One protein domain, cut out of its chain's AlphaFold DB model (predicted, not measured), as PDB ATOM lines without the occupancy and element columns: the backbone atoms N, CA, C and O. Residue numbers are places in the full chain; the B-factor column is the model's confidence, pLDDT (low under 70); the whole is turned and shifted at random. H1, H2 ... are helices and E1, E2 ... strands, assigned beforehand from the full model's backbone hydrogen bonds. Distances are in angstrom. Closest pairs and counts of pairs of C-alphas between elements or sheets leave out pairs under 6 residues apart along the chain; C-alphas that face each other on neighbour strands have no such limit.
ATOM      1  N   TYR A   2     265.765 359.411 161.546       37.62
ATOM      2  CA  TYR A   2     265.333 359.538 160.151       37.62
ATOM      3  C   TYR A   2     266.173 358.560 159.324       37.62
ATOM      4  O   TYR A   2     267.393 358.678 159.308       37.62
ATOM      5  N   ASN A   3     265.534 357.565 158.705       38.38
ATOM      6  CA  ASN A   3     266.214 356.582 157.860       38.38
ATOM      7  C   ASN A   3     266.986 357.297 156.738       38.38
ATOM      8  O   ASN A   3     266.376 357.987 155.917       38.38
ATOM      9  N   SER A   4     268.310 357.112 156.692       47.56
ATOM     10  CA  SER A   4     269.229 357.758 155.739       47.56
ATOM     11  C   SER A   4     268.812 357.602 154.270       47.56
ATOM     12  O   SER A   4     269.112 358.462 153.448       47.56
ATOM     13  N   THR A   5     268.043 356.562 153.933       50.22
ATOM     14  CA  THR A   5     267.520 356.307 152.582       50.22
ATOM     15  C   THR A   5     266.614 357.427 152.049       50.22
ATOM     16  O   THR A   5     266.683 357.750 150.864       50.22
ATOM     17  N   LEU A   6     265.797 358.063 152.900       49.91
ATOM     18  CA  LEU A   6     264.889 359.145 152.481       49.91
ATOM     19  C   LEU A   6     265.626 360.472 152.236       49.91
ATOM     20  O   LEU A   6     265.211 361.264 151.390       49.91
ATOM     21  N   VAL A   7     266.742 360.705 152.936       54.31
ATOM     22  CA  VAL A   7     267.533 361.940 152.819       54.31
ATOM     23  C   VAL A   7     268.254 362.003 151.472       54.31
ATOM     24  O   VAL A   7     268.223 363.037 150.806       54.31
ATOM     25  N   TYR A   8     268.848 360.892 151.023       58.06
ATOM     26  CA  TYR A   8     269.578 360.862 149.752       58.06
ATOM     27  C   TYR A   8     268.663 361.096 148.551       58.06
ATOM     28  O   TYR A   8     268.990 361.903 147.684       58.06
ATOM     29  N   PHE A   9     267.488 360.460 148.520       56.19
ATOM     30  CA  PHE A   9     266.540 360.625 147.414       56.19
ATOM     31  C   PHE A   9     266.093 362.088 147.256       56.19
ATOM     32  O   PHE A   9     266.052 362.605 146.141       56.19
ATOM     33  N   HIS A  10     265.837 362.778 148.373       55.88
ATOM     34  CA  HIS A  10     265.449 364.189 148.372       55.88
ATOM     35  C   HIS A  10     266.592 365.131 147.955       55.88
ATOM     36  O   HIS A  10     266.342 366.117 147.270       55.88
ATOM     37  N   LEU A  11     267.842 364.845 148.335       58.38
ATOM     38  CA  LEU A  11     269.000 365.670 147.963       58.38
ATOM     39  C   LEU A  11     269.406 365.500 146.492       58.38
ATOM     40  O   LEU A  11     269.798 366.473 145.855       58.38
ATOM     41  N   ILE A  12     269.295 364.285 145.952       60.03
ATOM     42  CA  ILE A  12     269.719 363.950 144.583       60.03
ATOM     43  C   ILE A  12     268.696 364.430 143.548       60.03
ATOM     44  O   ILE A  12     269.075 364.903 142.480       60.03
ATOM     45  N   LEU A  13     267.401 364.350 143.865       59.06
ATOM     46  CA  LEU A  13     266.311 364.782 142.984       59.06
ATOM     47  C   LEU A  13     265.842 366.214 143.275       59.06
ATOM     48  O   LEU A  13     264.689 366.555 143.006       59.06
ATOM     49  N   LYS A  14     266.708 367.077 143.822       58.72
ATOM     50  CA  LYS A  14     266.389 368.504 143.926       58.72
ATOM     51  C   LYS A  14     266.269 369.092 142.519       58.72
ATOM     52  O   LYS A  14     267.256 369.299 141.821       58.72
ATOM     53  N   ASN A  15     265.010 369.297 142.138       54.53
ATOM     54  CA  ASN A  15     264.479 369.933 140.935       54.53
ATOM     55  C   ASN A  15     265.371 371.077 140.436       54.53
ATOM     56  O   ASN A  15     265.279 372.194 140.937       54.53
ATOM     57  N   LEU A  16     266.245 370.810 139.467       63.22
ATOM     58  CA  LEU A  16     267.087 371.867 138.905       63.22
ATOM     59  C   LEU A  16     267.172 371.865 137.383       63.22
ATOM     60  O   LEU A  16     267.607 372.867 136.835       63.22
ATOM     61  N   PHE A  17     266.722 370.824 136.677       67.19
ATOM     62  CA  PHE A  17     266.775 370.780 135.211       67.19
ATOM     63  C   PHE A  17     265.707 369.826 134.654       67.19
ATOM     64  O   PHE A  17     265.413 368.808 135.281       67.19
ATOM     65  N   CYS A  18     265.145 370.121 133.474       79.06
ATOM     66  CA  CYS A  18     264.235 369.194 132.794       79.06
ATOM     67  C   CYS A  18     264.977 367.905 132.400       79.06
ATOM     68  O   CYS A  18     266.183 367.922 132.126       79.06
ATOM     69  N   ILE A  19     264.255 366.781 132.340       79.94
ATOM     70  CA  ILE A  19     264.814 365.507 131.861       79.94
ATOM     71  C   ILE A  19     265.395 365.724 130.456       79.94
ATOM     72  O   ILE A  19     264.725 366.258 129.578       79.94
ATOM     73  N   GLY A  20     266.659 365.337 130.265       80.19
ATOM     74  CA  GLY A  20     267.383 365.516 129.002       80.19
ATOM     75  C   GLY A  20     268.181 366.820 128.871       80.19
ATOM     76  O   GLY A  20     269.036 366.900 127.995       80.19
ATOM     77  N   CYS A  21     268.016 367.806 129.764       86.00
ATOM     78  CA  CYS A  21     268.855 369.020 129.770       86.00
ATOM     79  C   CYS A  21     270.326 368.743 130.122       86.00
ATOM     80  O   CYS A  21     271.195 369.581 129.889       86.00
ATOM     81  N   LYS A  22     270.610 367.572 130.696       83.94
ATOM     82  CA  LYS A  22     271.955 367.019 130.871       83.94
ATOM     83  C   LYS A  22     271.960 365.579 130.361       83.94
ATOM     84  O   LYS A  22     270.921 364.917 130.362       83.94
ATOM     85  N   ARG A  23     273.131 365.084 129.943       87.56
ATOM     86  CA  ARG A  23     273.300 363.693 129.499       87.56
ATOM     87  C   ARG A  23     272.924 362.740 130.637       87.56
ATOM     88  O   ARG A  23     273.505 362.815 131.716       87.56
ATOM     89  N   ILE A  24     271.966 361.854 130.379       87.25
ATOM     90  CA  ILE A  24     271.521 360.842 131.341       87.25
ATOM     91  C   ILE A  24     272.645 359.816 131.525       87.25
ATOM     92  O   ILE A  24     273.174 359.291 130.546       87.25
ATOM     93  N   LEU A  25     273.004 359.535 132.779       87.12
ATOM     94  CA  LEU A  25     273.943 358.477 133.146       87.12
ATOM     95  C   LEU A  25     273.151 357.288 133.693       87.12
ATOM     96  O   LEU A  25     272.357 357.452 134.617       87.12
ATOM     97  N   VAL A  26     273.365 356.105 133.120       87.50
ATOM     98  CA  VAL A  26     272.679 354.866 133.515       87.50
ATOM     99  C   VAL A  26     273.688 353.946 134.187       87.50
ATOM    100  O   VAL A  26     274.722 353.621 133.609       87.50
ATOM    101  N   THR A  27     273.405 353.547 135.424       89.75
ATOM    102  CA  THR A  27     274.268 352.675 136.225       89.75
ATOM    103  C   THR A  27     273.440 351.949 137.277       89.75
ATOM    104  O   THR A  27     272.546 352.539 137.886       89.75
ATOM    105  N   ASN A  28     273.760 350.678 137.503       90.75
ATOM    106  CA  ASN A  28     273.126 349.868 138.543       90.75
ATOM    107  C   ASN A  28     273.815 350.034 139.910       90.75
ATOM    108  O   ASN A  28     273.224 349.712 140.937       90.75
ATOM    109  N   ASP A  29     275.038 350.572 139.939       92.94
ATOM    110  CA  ASP A  29     275.909 350.515 141.120       92.94
ATOM    111  C   ASP A  29     275.890 351.796 141.960       92.94
ATOM    112  O   ASP A  29     276.290 351.787 143.128       92.94
ATOM    113  N   TRP A  30     275.422 352.913 141.399       89.00
ATOM    114  CA  TRP A  30     275.545 354.222 142.044       89.00
ATOM    115  C   TRP A  30     274.666 354.373 143.292       89.00
ATOM    116  O   TRP A  30     275.173 354.708 144.363       89.00
ATOM    117  N   TYR A  31     273.369 354.061 143.189       89.56
ATOM    118  CA  TYR A  31     272.450 354.141 144.331       89.56
ATOM    119  C   TYR A  31     272.807 353.165 145.469       89.56
ATOM    120  O   TYR A  31     272.785 353.591 146.623       89.56
ATOM    121  N   PRO A  32     273.191 351.898 145.204       92.31
ATOM    122  CA  PRO A  32     273.708 351.018 146.252       92.31
ATOM    123  C   PRO A  32     274.990 351.541 146.910       92.31
ATOM    124  O   PRO A  32     275.179 351.383 148.113       92.31
ATOM    125  N   THR A  33     275.879 352.180 146.144       92.75
ATOM    126  CA  THR A  33     277.169 352.658 146.663       92.75
ATOM    127  C   THR A  33     277.003 353.755 147.709       92.75
ATOM    128  O   THR A  33     277.630 353.671 148.761       92.75
ATOM    129  N   ILE A  34     276.126 354.737 147.481       91.88
ATOM    130  CA  ILE A  34     275.900 355.836 148.438       91.88
ATOM    131  C   ILE A  34     275.230 355.393 149.749       91.88
ATOM    132  O   ILE A  34     275.203 356.159 150.705       91.88
ATOM    133  N   GLN A  35     274.688 354.173 149.798       90.38
ATOM    134  CA  GLN A  35     274.049 353.601 150.988       90.38
ATOM    135  C   GLN A  35     275.008 352.765 151.847       90.38
ATOM    136  O   GLN A  35     274.629 352.327 152.934       90.38
ATOM    137  N   LYS A  36     276.234 352.505 151.377       93.31
ATOM    138  CA  LYS A  36     277.211 351.717 152.134       93.31
ATOM    139  C   LYS A  36     277.620 352.457 153.418       93.31
ATOM    140  O   LYS A  36     277.779 353.675 153.388       93.31
ATOM    141  N   PRO A  37     277.867 351.744 154.532       95.69
ATOM    142  CA  PRO A  37     278.164 352.367 155.829       95.69
ATOM    143  C   PRO A  37     279.454 353.202 155.841       95.69
ATOM    144  O   PRO A  37     279.623 354.067 156.694       95.69
ATOM    145  N   ASN A  38     280.367 352.951 154.902       95.19
ATOM    146  CA  ASN A  38     281.634 353.660 154.745       95.19
ATOM    147  C   ASN A  38     281.586 354.777 153.687       95.19
ATOM    148  O   ASN A  38     282.634 355.286 153.297       95.19
ATOM    149  N   VAL A  39     280.401 355.132 153.186       95.62
ATOM    150  CA  VAL A  39     280.217 356.188 152.186       95.62
ATOM    151  C   VAL A  39     279.385 357.310 152.791       95.62
ATOM    152  O   VAL A  39     278.361 357.078 153.428       95.62
ATOM    153  N   GLN A  40     279.831 358.547 152.584       93.25
ATOM    154  CA  GLN A  40     279.132 359.745 153.034       93.25
ATOM    155  C   GLN A  40     278.931 360.686 151.844       93.25
ATOM    156  O   GLN A  40     279.884 361.018 151.144       93.25
ATOM    157  N   LEU A  41     277.687 361.118 151.611       92.00
ATOM    158  CA  LEU A  41     277.376 362.173 150.646       92.00
ATOM    159  C   LEU A  41     277.424 363.523 151.358       92.00
ATOM    160  O   LEU A  41     276.591 363.794 152.225       92.00
ATOM    161  N   ILE A  42     278.367 364.369 150.959       91.94
ATOM    162  CA  ILE A  42     278.506 365.734 151.465       91.94
ATOM    163  C   ILE A  42     278.026 366.701 150.381       91.94
ATOM    164  O   ILE A  42     278.530 366.674 149.260       91.94
ATOM    165  N   THR A  43     277.033 367.537 150.698       91.44
ATOM    166  CA  THR A  43     276.446 368.522 149.765       91.44
ATOM    167  C   THR A  43     276.849 369.964 150.070       91.44
ATOM    168  O   THR A  43     276.366 370.884 149.414       91.44
ATOM    169  N   ASP A  44     277.681 370.168 151.091       92.12
ATOM    170  CA  ASP A  44     278.179 371.487 151.475       92.12
ATOM    171  C   ASP A  44     279.107 372.044 150.382       92.12
ATOM    172  O   ASP A  44     279.900 371.306 149.792       92.12
ATOM    173  N   SER A  45     279.043 373.354 150.131       94.25
ATOM    174  CA  SER A  45     279.972 374.023 149.213       94.25
ATOM    175  C   SER A  45     281.412 373.895 149.709       94.25
ATOM    176  O   SER A  45     281.684 374.076 150.896       94.25
ATOM    177  N   ILE A  46     282.338 373.613 148.794       95.75
ATOM    178  CA  ILE A  46     283.771 373.541 149.092       95.75
ATOM    179  C   ILE A  46     284.326 374.967 149.198       95.75
ATOM    180  O   ILE A  46     284.095 375.780 148.303       95.75
ATOM    181  N   LYS A  47     285.064 375.250 150.277       97.38
ATOM    182  CA  LYS A  47     285.794 376.505 150.488       97.38
ATOM    183  C   LYS A  47     287.193 376.416 149.890       97.38
ATOM    184  O   LYS A  47     287.563 377.256 149.079       97.38
ATOM    185  N   GLU A  48     287.944 375.382 150.262       97.25
ATOM    186  CA  GLU A  48     289.303 375.146 149.772       97.25
ATOM    187  C   GLU A  48     289.738 373.686 149.957       97.25
ATOM    188  O   GLU A  48     289.108 372.907 150.678       97.25
ATOM    189  N   ILE A  49     290.837 373.331 149.293       96.94
ATOM    190  CA  ILE A  49     291.595 372.103 149.538       96.94
ATOM    191  C   ILE A  49     292.892 372.529 150.224       96.94
ATOM    192  O   ILE A  49     293.584 373.409 149.714       96.94
ATOM    193  N   ASN A  50     293.212 371.913 151.357       95.12
ATOM    194  CA  ASN A  50     294.420 372.186 152.130       95.12
ATOM    195  C   ASN A  50     295.323 370.940 152.190       95.12
ATOM    196  O   ASN A  50     295.040 369.916 151.569       95.12
ATOM    197  N   GLU A  51     296.426 371.025 152.933       95.94
ATOM    198  CA  GLU A  51     297.399 369.931 153.078       95.94
ATOM    199  C   GLU A  51     296.848 368.660 153.752       95.94
ATOM    200  O   GLU A  51     297.465 367.601 153.662       95.94
ATOM    201  N   HIS A  52     295.694 368.740 154.414       93.94
ATOM    202  CA  HIS A  52     295.086 367.634 155.153       93.94
ATOM    203  C   HIS A  52     293.811 367.089 154.496       93.94
ATOM    204  O   HIS A  52     293.386 365.977 154.824       93.94
ATOM    205  N   GLY A  53     293.177 367.844 153.594       96.44
ATOM    206  CA  GLY A  53     291.950 367.434 152.920       96.44
ATOM    207  C   GLY A  53     291.111 368.594 152.383       96.44
ATOM    208  O   GLY A  53     291.617 369.486 151.705       96.44
ATOM    209  N   VAL A  54     289.796 368.547 152.625       97.19
ATOM    210  CA  VAL A  54     288.810 369.478 152.044       97.19
ATOM    211  C   VAL A  54     288.072 370.237 153.143       97.19
ATOM    212  O   VAL A  54     287.410 369.627 153.984       97.19
ATOM    213  N   ALA A  55     288.120 371.568 153.093       96.94
ATOM    214  CA  ALA A  55     287.342 372.443 153.962       96.94
ATOM    215  C   ALA A  55     286.076 372.935 153.242       96.94
ATOM    216  O   ALA A  55     286.121 373.341 152.076       96.94
ATOM    217  N   THR A  56     284.931 372.916 153.923       96.69
ATOM    218  CA  THR A  56     283.653 373.417 153.396       96.69
ATOM    219  C   THR A  56     283.350 374.824 153.898       96.69
ATOM    220  O   THR A  56     283.904 375.285 154.893       96.69
ATOM    221  N   CYS A  57     282.439 375.527 153.225       95.00
ATOM    222  CA  CYS A  57     282.016 376.876 153.616       95.00
ATOM    223  C   CYS A  57     281.249 376.920 154.948       95.00
ATOM    224  O   CYS A  57     281.030 378.003 155.475       95.00
ATOM    225  N   ASN A  58     280.851 375.761 155.482       93.12
ATOM    226  CA  ASN A  58     280.200 375.628 156.787       93.12
ATOM    227  C   ASN A  58     281.219 375.335 157.908       93.12
ATOM    228  O   ASN A  58     280.853 374.746 158.925       93.12
ATOM    229  N   ASP A  59     282.497 375.658 157.682       90.00
ATOM    230  CA  ASP A  59     283.629 375.458 158.598       90.00
ATOM    231  C   ASP A  59     283.839 373.997 159.052       90.00
ATOM    232  O   ASP A  59     284.385 373.730 160.123       90.00
ATOM    233  N   LYS A  60     283.436 373.022 158.222       94.69
ATOM    234  CA  LYS A  60     283.782 371.605 158.417       94.69
ATOM    235  C   LYS A  60     285.007 371.233 157.598       94.69
ATOM    236  O   LYS A  60     285.108 371.602 156.431       94.69
ATOM    237  N   GLU A  61     285.875 370.418 158.183       95.75
ATOM    238  CA  GLU A  61     287.051 369.869 157.513       95.75
ATOM    239  C   GLU A  61     286.946 368.345 157.397       95.75
ATOM    240  O   GLU A  61     286.688 367.644 158.378       95.75
ATOM    241  N   TYR A  62     287.157 367.836 156.184       96.44
ATOM    242  CA  TYR A  62     287.211 366.412 155.878       96.44
ATOM    243  C   TYR A  62     288.648 366.035 155.543       96.44
ATOM    244  O   TYR A  62     289.129 366.311 154.443       96.44
ATOM    245  N   LYS A  63     289.324 365.398 156.502       97.56
ATOM    246  CA  LYS A  63     290.678 364.877 156.309       97.56
ATOM    247  C   LYS A  63     290.635 363.633 155.434       97.56
ATOM    248  O   LYS A  63     289.849 362.725 155.704       97.56
ATOM    249  N   VAL A  64     291.454 363.606 154.388       97.00
ATOM    250  CA  VAL A  64     291.484 362.511 153.416       97.00
ATOM    251  C   VAL A  64     292.906 362.247 152.944       97.00
ATOM    252  O   VAL A  64     293.675 363.174 152.721       97.00
ATOM    253  N   ASP A  65     293.224 360.977 152.717       97.44
ATOM    254  CA  ASP A  65     294.534 360.575 152.198       97.44
ATOM    255  C   ASP A  65     294.638 360.739 150.674       97.44
ATOM    256  O   ASP A  65     295.722 360.733 150.096       97.44
ATOM    257  N   THR A  66     293.502 360.813 149.974       96.56
ATOM    258  CA  THR A  66     293.457 360.859 148.508       96.56
ATOM    259  C   THR A  66     292.248 361.647 148.024       96.56
ATOM    260  O   THR A  66     291.135 361.472 148.518       96.56
ATOM    261  N   ILE A  67     292.462 362.477 146.999       96.44
ATOM    262  CA  ILE A  67     291.413 363.250 146.333       96.44
ATOM    263  C   ILE A  67     291.326 362.825 144.866       96.44
ATOM    264  O   ILE A  67     292.310 362.867 144.130       96.44
ATOM    265  N   VAL A  68     290.119 362.465 144.425       96.50
ATOM    266  CA  VAL A  68     289.815 362.147 143.023       96.50
ATOM    267  C   VAL A  68     288.999 363.288 142.418       96.50
ATOM    268  O   VAL A  68     287.883 363.569 142.854       96.50
ATOM    269  N   ARG A  69     289.545 363.963 141.399       94.88
ATOM    270  CA  ARG A  69     288.918 365.144 140.785       94.88
ATOM    271  C   ARG A  69     288.011 364.769 139.609       94.88
ATOM    272  O   ARG A  69     288.435 364.781 138.457       94.88
ATOM    273  N   SER A  70     286.741 364.517 139.904       93.88
ATOM    274  CA  SER A  70     285.708 364.152 138.918       93.88
ATOM    275  C   SER A  70     284.862 365.352 138.452       93.88
ATOM    276  O   SER A  70     283.638 365.276 138.410       93.88
ATOM    277  N   THR A  71     285.495 366.483 138.117       92.69
ATOM    278  CA  THR A  71     284.822 367.771 137.815       92.69
ATOM    279  C   THR A  71     284.372 367.945 136.356       92.69
ATOM    280  O   THR A  71     283.944 369.031 135.973       92.69
ATOM    281  N   GLY A  72     284.469 366.904 135.524       90.56
ATOM    282  CA  GLY A  72     284.164 366.984 134.091       90.56
ATOM    283  C   GLY A  72     285.244 367.708 133.275       90.56
ATOM    284  O   GLY A  72     286.382 367.851 133.719       90.56
ATOM    285  N   TYR A  73     284.889 368.128 132.057       88.75
ATOM    286  CA  TYR A  73     285.786 368.779 131.097       88.75
ATOM    287  C   TYR A  73     285.049 369.861 130.293       88.75
ATOM    288  O   TYR A  73     283.828 369.810 130.144       88.75
ATOM    289  N   ASN A  74     285.794 370.840 129.771       86.00
ATOM    290  CA  ASN A  74     285.252 371.843 128.856       86.00
ATOM    291  C   ASN A  74     285.179 371.248 127.439       86.00
ATOM    292  O   ASN A  74     286.201 370.864 126.879       86.00
ATOM    293  N   VAL A  75     283.970 371.160 126.879       83.06
ATOM    294  CA  VAL A  75     283.714 370.595 125.540       83.06
ATOM    295  C   VAL A  75     283.906 371.599 124.398       83.06
ATOM    296  O   VAL A  75     283.972 371.188 123.246       83.06
ATOM    297  N   HIS A  76     283.972 372.899 124.698       77.94
ATOM    298  CA  HIS A  76     284.017 373.985 123.711       77.94
ATOM    299  C   HIS A  76     285.425 374.553 123.499       77.94
ATOM    300  O   HIS A  76     285.679 375.211 122.491       77.94
ATOM    301  N   ASN A  77     286.354 374.277 124.415       76.75
ATOM    302  CA  ASN A  77     287.741 374.694 124.264       76.75
ATOM    303  C   ASN A  77     288.519 373.657 123.462       76.75
ATOM    304  O   ASN A  77     288.898 372.602 123.970       76.75
ATOM    305  N   TYR A  78     288.789 373.990 122.205       78.19
ATOM    306  CA  TYR A  78     289.746 373.255 121.395       78.19
ATOM    307  C   TYR A  78     291.172 373.484 121.907       78.19
ATOM    308  O   TYR A  78     291.528 374.590 122.308       78.19
ATOM    309  N   LEU A  79     291.992 372.430 121.877       80.12
ATOM    310  CA  LEU A  79     293.407 372.485 122.277       80.12
ATOM    311  C   LEU A  79     294.304 373.154 121.228       80.12
ATOM    312  O   LEU A  79     295.452 373.476 121.514       80.12
ATOM    313  N   ILE A  80     293.791 373.311 120.010       84.31
ATOM    314  CA  ILE A  80     294.499 373.868 118.863       84.31
ATOM    315  C   ILE A  80     293.653 375.016 118.327       84.31
ATOM    316  O   ILE A  80     292.421 374.944 118.319       84.31
ATOM    317  N   GLU A  81     294.320 376.076 117.892       85.31
ATOM    318  CA  GLU A  81     293.664 377.218 117.277       85.31
ATOM    319  C   GLU A  81     293.328 376.904 115.820       85.31
ATOM    320  O   GLU A  81     294.176 376.451 115.048       85.31
ATOM    321  N   PHE A  82     292.073 377.138 115.450       85.25
ATOM    322  CA  PHE A  82     291.616 376.995 114.077       85.25
ATOM    323  C   PHE A  82     291.459 378.372 113.450       85.25
ATOM    324  O   PHE A  82     290.845 379.257 114.049       85.25
ATOM    325  N   TYR A  83     291.972 378.513 112.233       88.62
ATOM    326  CA  TYR A  83     291.864 379.724 111.432       88.62
ATOM    327  C   TYR A  83     291.089 379.431 110.150       88.62
ATOM    328  O   TYR A  83     291.212 378.346 109.575       88.62
ATOM    329  N   ASP A  84     290.291 380.395 109.701       89.38
ATOM    330  CA  ASP A  84     289.675 380.350 108.381       89.38
ATOM    331  C   ASP A  84     290.701 380.642 107.265       89.38
ATOM    332  O   ASP A  84     291.874 380.936 107.505       89.38
ATOM    333  N   GLN A  85     290.251 380.594 106.009       91.50
ATOM    334  CA  GLN A  85     291.099 380.894 104.845       91.50
ATOM    335  C   GLN A  85     291.635 382.339 104.823       91.50
ATOM    336  O   GLN A  85     292.552 382.637 104.062       91.50
ATOM    337  N   LYS A  86     291.062 383.241 105.626       90.00
ATOM    338  CA  LYS A  86     291.445 384.652 105.755       90.00
ATOM    339  C   LYS A  86     292.352 384.896 106.969       90.00
ATOM    340  O   LYS A  86     292.743 386.037 107.197       90.00
ATOM    341  N   GLY A  87     292.697 383.852 107.731       86.06
ATOM    342  CA  GLY A  87     293.513 383.950 108.940       86.06
ATOM    343  C   GLY A  87     292.744 384.422 110.178       86.06
ATOM    344  O   GLY A  87     293.371 384.816 111.158       86.06
ATOM    345  N   ILE A  88     291.407 384.399 110.161       85.38
ATOM    346  CA  ILE A  88     290.560 384.758 111.307       85.38
ATOM    347  C   ILE A  88     290.363 383.525 112.185       85.38
ATOM    348  O   ILE A  88     290.022 382.449 111.690       85.38
ATOM    349  N   LYS A  89     290.561 383.677 113.497       85.00
ATOM    350  CA  LYS A  89     290.374 382.598 114.467       85.00
ATOM    351  C   LYS A  89     288.889 382.245 114.587       85.00
ATOM    352  O   LYS A  89     288.056 383.108 114.836       85.00
ATOM    353  N   LEU A  90     288.560 380.959 114.483       80.50
ATOM    354  CA  LEU A  90     287.169 380.478 114.513       80.50
ATOM    355  C   LEU A  90     286.481 380.615 115.882       80.50
ATOM    356  O   LEU A  90     285.279 380.404 115.973       80.50
ATOM    357  N   GLN A  91     287.222 380.929 116.948       72.12
ATOM    358  CA  GLN A  91     286.646 381.214 118.270       72.12
ATOM    359  C   GLN A  91     286.174 382.669 118.420       72.12
ATOM    360  O   GLN A  91     285.409 382.944 119.338       72.12
ATOM    361  N   ASP A  92     286.625 383.571 117.541       67.81
ATOM    362  CA  ASP A  92     286.321 385.009 117.593       67.81
ATOM    363  C   ASP A  92     285.219 385.416 116.589       67.81
ATOM    364  O   ASP A  92     284.922 386.603 116.441       67.81
ATOM    365  N   GLN A  93     284.636 384.436 115.884       57.91
ATOM    366  CA  GLN A  93     283.429 384.587 115.060       57.91
ATOM    367  C   GLN A  93     282.177 384.312 115.893       57.91
ATOM    368  O   GLN A  93     281.196 385.068 115.718       57.91
TER     369      GLN A  93
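Overview. This is residues 2 to 93 of the 93 residues of the protein "Hypothetical protein" of Didymodactylos carnosus (UniProt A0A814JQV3). With little regular structure, this is a strung-out chain: two short helices near each other, a small three-strand sheet off them, and a long tail, residues 64 to 93. The 92 printed residues, 25 in named elements, hold H1, H2, E1, E2, E3 in that order, class mixed; the sheet E1 E2 E3 is antiparallel. The whole is extended, radius of gyration 19.9 A, spanning 65 by 38 by 23 A.

Arrangement. H1, residues 4 to 12, and H2, residues 30 to 34, are near each other, closest C-alphas 8.2 A apart. Neither is on the sheet of E1, residues 46 to 49, E2, residues 53 to 56, and E3, residues 61 to 63, a meander, each strand the antiparallel neighbour of the one before. Hairpin E1 and E2 has N 47 and O 55 within hydrogen-bond range at 2.8 A; hairpin E2 and E3 has N 62 and O 54, 2.8 A. O i to N i+4 pairs are within range throughout H2, and 4 of 5 in H1.

Along the chain. H1, 12.8 A long, begins at C-alpha 4 (269.229, 357.758, 155.739); E3 ends at C-alpha 63 (290.678, 364.877, 156.309).

Size, cuts and confidence. The C-alphas farthest apart, Tyr 2 and Lys 86, are 65.4 A apart. The printed part has no cut; links H1 to H2 and H2 to E1 are long. Residues 2 to 17 and 92 to 93 have pLDDT under 70.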